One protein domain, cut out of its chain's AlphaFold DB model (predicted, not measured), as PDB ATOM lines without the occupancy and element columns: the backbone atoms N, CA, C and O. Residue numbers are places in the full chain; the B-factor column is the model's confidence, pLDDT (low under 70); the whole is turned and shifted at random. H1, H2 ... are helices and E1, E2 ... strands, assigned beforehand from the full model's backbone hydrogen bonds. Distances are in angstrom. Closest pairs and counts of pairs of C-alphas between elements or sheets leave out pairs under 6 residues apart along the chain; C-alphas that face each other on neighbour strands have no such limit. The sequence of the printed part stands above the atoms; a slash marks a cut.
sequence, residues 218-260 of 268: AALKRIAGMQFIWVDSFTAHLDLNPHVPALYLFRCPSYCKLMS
ATOM      1  N   ALA A 218      12.629 -33.726   8.603       82.50
ATOM      2  CA  ALA A 218      13.082 -33.730   9.991       82.50
ATOM      3  C   ALA A 218      12.646 -35.003  10.740       82.50
ATOM      4  O   ALA A 218      13.436 -35.566  11.498       82.50
ATOM      5  N   ALA A 219      11.423 -35.484  10.508       82.06
ATOM      6  CA  ALA A 219      10.915 -36.735  11.063       82.06
ATOM      7  C   ALA A 219      11.707 -37.936  10.528       82.06
ATOM      8  O   ALA A 219      12.155 -38.762  11.316       82.06
ATOM      9  N   LEU A 220      11.966 -37.978   9.220       85.88
ATOM     10  CA  LEU A 220      12.802 -38.999   8.585       85.88
ATOM     11  C   LEU A 220      14.214 -39.049   9.181       85.88
ATOM     12  O   LEU A 220      14.700 -40.119   9.547       85.88
ATOM     13  N   LYS A 221      14.849 -37.889   9.367       87.12
ATOM     14  CA  LYS A 221      16.181 -37.807   9.977       87.12
ATOM     15  C   LYS A 221      16.183 -38.228  11.445       87.12
ATOM     16  O   LYS A 221      17.073 -38.952  11.877       87.12
ATOM     17  N   ARG A 222      15.206 -37.757  12.226       85.62
ATOM     18  CA  ARG A 222      15.173 -37.947  13.684       85.62
ATOM     19  C   ARG A 222      14.699 -39.339  14.095       85.62
ATOM     20  O   ARG A 222      15.213 -39.871  15.069       85.62
ATOM     21  N   ILE A 223      13.708 -39.891  13.397       85.44
ATOM     22  CA  ILE A 223      13.071 -41.166  13.758       85.44
ATOM     23  C   ILE A 223      13.779 -42.328  13.064       85.44
ATOM     24  O   ILE A 223      14.137 -43.297  13.722       85.44
ATOM     25  N   ALA A 224      14.005 -42.227  11.752       84.19
ATOM     26  CA  ALA A 224      14.591 -43.313  10.965       84.19
ATOM     27  C   ALA A 224      16.121 -43.216  10.837       84.19
ATOM     28  O   ALA A 224      16.733 -44.055  10.183       84.19
ATOM     29  N   GLY A 225      16.751 -42.187  11.420       88.88
ATOM     30  CA  GLY A 225      18.187 -41.949  11.260       88.88
ATOM     31  C   GLY A 225      18.586 -41.673   9.809       88.88
ATOM     32  O   GLY A 225      19.734 -41.911   9.439       88.88
ATOM     33  N   MET A 226      17.638 -41.215   8.979       90.94
ATOM     34  CA  MET A 226      17.838 -41.144   7.539       90.94
ATOM     35  C   MET A 226      18.821 -40.033   7.156       90.94
ATOM     36  O   MET A 226      18.676 -38.877   7.566       90.94
ATOM     37  N   GLN A 227      19.815 -40.383   6.347       91.62
ATOM     38  CA  GLN A 227      20.737 -39.462   5.696       91.62
ATOM     39  C   GLN A 227      20.110 -38.943   4.401       91.62
ATOM     40  O   GLN A 227      19.412 -39.676   3.711       91.62
ATOM     41  N   PHE A 228      20.368 -37.685   4.052       88.56
ATOM     42  CA  PHE A 228      19.972 -37.136   2.757       88.56
ATOM     43  C   PHE A 228      21.218 -36.986   1.897       88.56
ATOM     44  O   PHE A 228      22.142 -36.266   2.280       88.56
ATOM     45  N   ILE A 229      21.246 -37.680   0.764       88.38
ATOM     46  CA  ILE A 229      22.362 -37.655  -0.179       88.38
ATOM     47  C   ILE A 229      21.895 -36.912  -1.423       88.38
ATOM     48  O   ILE A 229      20.922 -37.309  -2.052       88.38
ATOM     49  N   TRP A 230      22.578 -35.828  -1.772       86.00
ATOM     50  CA  TRP A 230      22.271 -35.078  -2.984       86.00
ATOM     51  C   TRP A 230      22.856 -35.787  -4.211       86.00
ATOM     52  O   TRP A 230      24.048 -36.090  -4.220       86.00
ATOM     53  N   VAL A 231      22.026 -36.039  -5.225       82.19
ATOM     54  CA  VAL A 231      22.393 -36.719  -6.480       82.19
ATOM     55  C   VAL A 231      22.125 -35.854  -7.701       82.19
ATOM     56  O   VAL A 231      21.211 -35.038  -7.720       82.19
ATOM     57  N   ASP A 232      22.894 -36.066  -8.754       75.25
ATOM     58  CA  ASP A 232      22.841 -35.352 -10.031       75.25
ATOM     59  C   ASP A 232      22.052 -36.127 -11.088       75.25
ATOM     60  O   ASP A 232      21.916 -35.657 -12.216       75.25
ATOM     61  N   SER A 233      21.546 -37.306 -10.727       74.88
ATOM     62  CA  SER A 233      20.719 -38.158 -11.573       74.88
ATOM     63  C   SER A 233      19.284 -38.174 -11.067       74.88
ATOM     64  O   SER A 233      19.030 -38.491  -9.901       74.88
ATOM     65  N   PHE A 234      18.333 -37.855 -11.946       74.50
ATOM     66  CA  PHE A 234      16.913 -37.883 -11.603       74.50
ATOM     67  C   PHE A 234      16.432 -39.309 -11.323       74.50
ATOM     68  O   PHE A 234      15.546 -39.514 -10.500       74.50
ATOM     69  N   THR A 235      17.042 -40.323 -11.941       72.75
ATOM     70  CA  THR A 235      16.627 -41.715 -11.719       72.75
ATOM     71  C   THR A 235      16.983 -42.237 -10.331       72.75
ATOM     72  O   THR A 235      16.402 -43.222  -9.891       72.75
ATOM     73  N   ALA A 236      17.931 -41.583  -9.656       77.38
ATOM     74  CA  ALA A 236      18.281 -41.836  -8.263       77.38
ATOM     75  C   ALA A 236      17.395 -41.041  -7.282       77.38
ATOM     76  O   ALA A 236      17.553 -41.161  -6.069       77.38
ATOM     77  N   HIS A 237      16.481 -40.196  -7.772       81.62
ATOM     78  CA  HIS A 237      15.623 -39.395  -6.911       81.62
ATOM     79  C   HIS A 237      14.642 -40.274  -6.133       81.62
ATOM     80  O   HIS A 237      13.953 -41.110  -6.706       81.62
ATOM     81  N   LEU A 238      14.554 -40.027  -4.825       80.38
ATOM     82  CA  LEU A 238      13.727 -40.761  -3.869       80.38
ATOM     83  C   LEU A 238      14.107 -42.236  -3.714       80.38
ATOM     84  O   LEU A 238      13.341 -42.991  -3.116       80.38
ATOM     85  N   ASP A 239      15.297 -42.637  -4.174       82.31
ATOM     86  CA  ASP A 239      15.794 -43.975  -3.888       82.31
ATOM     87  C   ASP A 239      16.055 -44.132  -2.383       82.31
ATOM     88  O   ASP A 239      16.596 -43.237  -1.720       82.31
ATOM     89  N   LEU A 240      15.632 -45.274  -1.851       81.56
ATOM     90  CA  LEU A 240      15.706 -45.642  -0.444       81.56
ATOM     91  C   LEU A 240      16.576 -46.881  -0.333       81.56
ATOM     92  O   LEU A 240      16.177 -47.978  -0.721       81.56
ATOM     93  N   ASN A 241      17.762 -46.714   0.244       78.25
ATOM     94  CA  ASN A 241      18.618 -47.853   0.525       78.25
ATOM     95  C   ASN A 241      18.164 -48.511   1.850       78.25
ATOM     96  O   ASN A 241      18.189 -47.868   2.898       78.25
ATOM     97  N   PRO A 242      17.724 -49.783   1.855       73.00
ATOM     98  CA  PRO A 242      17.271 -50.439   3.083       73.00
ATOM     99  C   PRO A 242      18.431 -50.839   4.009       73.00
ATOM    100  O   PRO A 242      18.216 -51.084   5.193       73.00
ATOM    101  N   HIS A 243      19.657 -50.923   3.484       83.88
ATOM    102  CA  HIS A 243      20.855 -51.293   4.242       83.88
ATOM    103  C   HIS A 243      21.557 -50.081   4.855       83.88
ATOM    104  O   HIS A 243      22.163 -50.184   5.921       83.88
ATOM    105  N   VAL A 244      21.468 -48.933   4.188       85.81
ATOM    106  CA  VAL A 244      21.984 -47.650   4.664       85.81
ATOM    107  C   VAL A 244      20.795 -46.706   4.702       85.81
ATOM    108  O   VAL A 244      20.323 -46.386   3.621       85.81
ATOM    109  N   PRO A 245      20.306 -46.251   5.872       87.12
ATOM    110  CA  PRO A 245      19.132 -45.386   5.952       87.12
ATOM    111  C   PRO A 245      19.457 -44.047   5.285       87.12
ATOM    112  O   PRO A 245      19.912 -43.105   5.926       87.12
ATOM    113  N   ALA A 246      19.294 -43.987   3.971       89.31
ATOM    114  CA  ALA A 246      19.691 -42.895   3.112       89.31
ATOM    115  C   ALA A 246      18.603 -42.690   2.062       89.31
ATOM    116  O   ALA A 246      18.155 -43.642   1.421       89.31
ATOM    117  N   LEU A 247      18.200 -41.432   1.917       86.56
ATOM    118  CA  LEU A 247      17.302 -40.951   0.884       86.56
ATOM    119  C   LEU A 247      18.103 -40.115  -0.102       86.56
ATOM    120  O   LEU A 247      18.696 -39.094   0.268       86.56
ATOM    121  N   TYR A 248      18.094 -40.537  -1.357       85.81
ATOM    122  CA  TYR A 248      18.782 -39.833  -2.426       85.81
ATOM    123  C   TYR A 248      17.855 -38.745  -2.988       85.81
ATOM    124  O   TYR A 248      16.744 -39.000  -3.451       85.81
ATOM    125  N   LEU A 249      18.273 -37.486  -2.890       82.12
ATOM    126  CA  LEU A 249      17.508 -36.319  -3.322       82.12
ATOM    127  C   LEU A 249      18.195 -35.669  -4.512       82.12
ATOM    128  O   LEU A 249      19.382 -35.365  -4.467       82.12
ATOM    129  N   PHE A 250      17.450 -35.432  -5.582       80.81
ATOM    130  CA  PHE A 250      18.006 -34.831  -6.778       80.81
ATOM    131  C   PHE A 250      18.374 -33.362  -6.525       80.81
ATOM    132  O   PHE A 250      17.563 -32.583  -6.022       80.81
ATOM    133  N   ARG A 251      19.618 -32.987  -6.842       75.38
ATOM    134  CA  ARG A 251      20.244 -31.715  -6.461       75.38
ATOM    135  C   ARG A 251      19.907 -30.542  -7.371       75.38
ATOM    136  O   ARG A 251      20.403 -29.453  -7.108       75.38
ATOM    137  N   CYS A 252      19.161 -30.753  -8.459       68.38
ATOM    138  CA  CYS A 252      18.883 -29.712  -9.452       68.38
ATOM    139  C   CYS A 252      17.466 -29.137  -9.255       68.38
ATOM    140  O   CYS A 252      16.519 -29.572  -9.917       68.38
ATOM    141  N   PRO A 253      17.279 -28.157  -8.347       56.28
ATOM    142  CA  PRO A 253      15.975 -27.547  -8.087       56.28
ATOM    143  C   PRO A 253      15.440 -26.766  -9.292       56.28
ATOM    144  O   PRO A 253      14.228 -26.614  -9.425       56.28
ATOM    145  N   SER A 254      16.315 -26.303 -10.191       54.09
ATOM    146  CA  SER A 254      15.910 -25.609 -11.415       54.09
ATOM    147  C   SER A 254      15.117 -26.513 -12.356       54.09
ATOM    148  O   SER A 254      14.216 -26.014 -13.017       54.09
ATOM    149  N   TYR A 255      15.352 -27.832 -12.369       58.44
ATOM    150  CA  TYR A 255      14.503 -28.771 -13.110       58.44
ATOM    151  C   TYR A 255      13.093 -28.852 -12.514       58.44
ATOM    152  O   TYR A 255      12.110 -28.743 -13.240       58.44
ATOM    153  N   CYS A 256      12.979 -28.965 -11.186       57.00
ATOM    154  CA  CYS A 256      11.681 -28.966 -10.506       57.00
ATOM    155  C   CYS A 256      10.904 -27.664 -10.759       57.00
ATOM    156  O   CYS A 256       9.692 -27.715 -10.949       57.00
ATOM    157  N   LYS A 257      11.602 -26.522 -10.830       57.97
ATOM    158  CA  LYS A 257      11.031 -25.219 -11.218       57.97
ATOM    159  C   LYS A 257      10.730 -25.102 -12.717       57.97
ATOM    160  O   LYS A 257       9.778 -24.444 -13.101       57.97
ATOM    161  N   LEU A 258      11.530 -25.715 -13.586       55.75
ATOM    162  CA  LEU A 258      11.258 -25.776 -15.025       55.75
ATOM    163  C   LEU A 258      10.031 -26.653 -15.301       55.75
ATOM    164  O   LEU A 258       9.293 -26.394 -16.244       55.75
ATOM    165  N   MET A 259       9.802 -27.693 -14.513       56.31
ATOM    166  CA  MET A 259       8.665 -28.595 -14.695       56.31
ATOM    167  C   MET A 259       7.440 -28.192 -13.868       56.31
ATOM    168  O   MET A 259       6.384 -28.803 -14.029       56.31
ATOM    169  N   SER A 260       7.539 -27.173 -13.009       57.41
ATOM    170  CA  SER A 260       6.370 -26.639 -12.321       57.41
ATOM    171  C   SER A 260       5.515 -25.840 -13.306       57.41
ATOM    172  O   SER A 260       5.952 -24.881 -13.937       57.41
TER     173      SER A 260
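What this domain is: This is residues 218 to 260 of the 268 residues of an uncharacterized protein of Trichoderma harzianum (UniProt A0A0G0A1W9). A narrow ribbon of two parallel strands, E1 and E2, makes the middle, with a short helix beyond each end: H1 near the end where the strands begin, H2 past the end where E2 finishes. Between the strands a long unnamed stretch, residues 232 to 245, folds back toward the beginning of the ribbon, and its residues 240 to 241 pair with residues 246 to 247 of E2. The printed part has 43 residues with two named helices and two named strands in the order H1, E1, E2, H2; the sheet order is E1, E2, parallel, and the class is mixed, helices and strands. The whole is loose, with a radius of gyration of the C-alphas of 11.5 A, and elongated, spanning 32 by 19 by 12 A.

Where its parts are: Find C-alpha 218 at (13.082, -33.730, 9.991); there H1 begins, and it takes residues 218 to 223, 8.3 A from first to last C-alpha. Go on to C-alpha 227 at (20.737, -39.462, 5.696), where E1 starts; it runs through residues 227 to 231 over 12.6 A. E2 takes residues 246 to 250, 12.9 A from first to last C-alpha. H2, residues 253 to 258, covers 8.6 A and ends at C-alpha 258, (11.258, -25.776, -15.025).

How they stand to each other: Look first at the sheet, where E1 and E2 are parallel neighbours with 31 degrees between their directions. The C-alphas of Gln 227 and Ala 246 face each other at 4.4 A, and those of Val 231 and Phe 250 at 4.8 A. Among the backbone pairs within hydrogen-bond range are N 229 and O 247 at 3.0 A and N 249 and O 229 at 2.8 A. Residues 240 to 241 pair antiparallel with residues 246 to 247 of E2. From the sheet, look back to H1: its closest C-alphas to E1 are those of Lys 221 and Gln 227, 6.5 A apart. H1 and E2 are apart, as are H1 and H2, and E1 and H2. In H1 and H2 every O i to N i+4 pair is within hydrogen-bond range.

The domain as a whole: The two C-alphas farthest apart are those of His 243 and Leu 258, at 33.4 A, while the first and last printed C-alphas, of Ala 218 and Ser 260, are 24.4 A apart. The printed part has no cut. The link from E1 to E2 is long, with 14 residues; those from H1 to E1 and from E2 to H2 are tight. In the B-factor column you will find a mean pLDDT of 77.7 for the printed part, with residues 252 to 260 under 70 and a mean of 57 in H2.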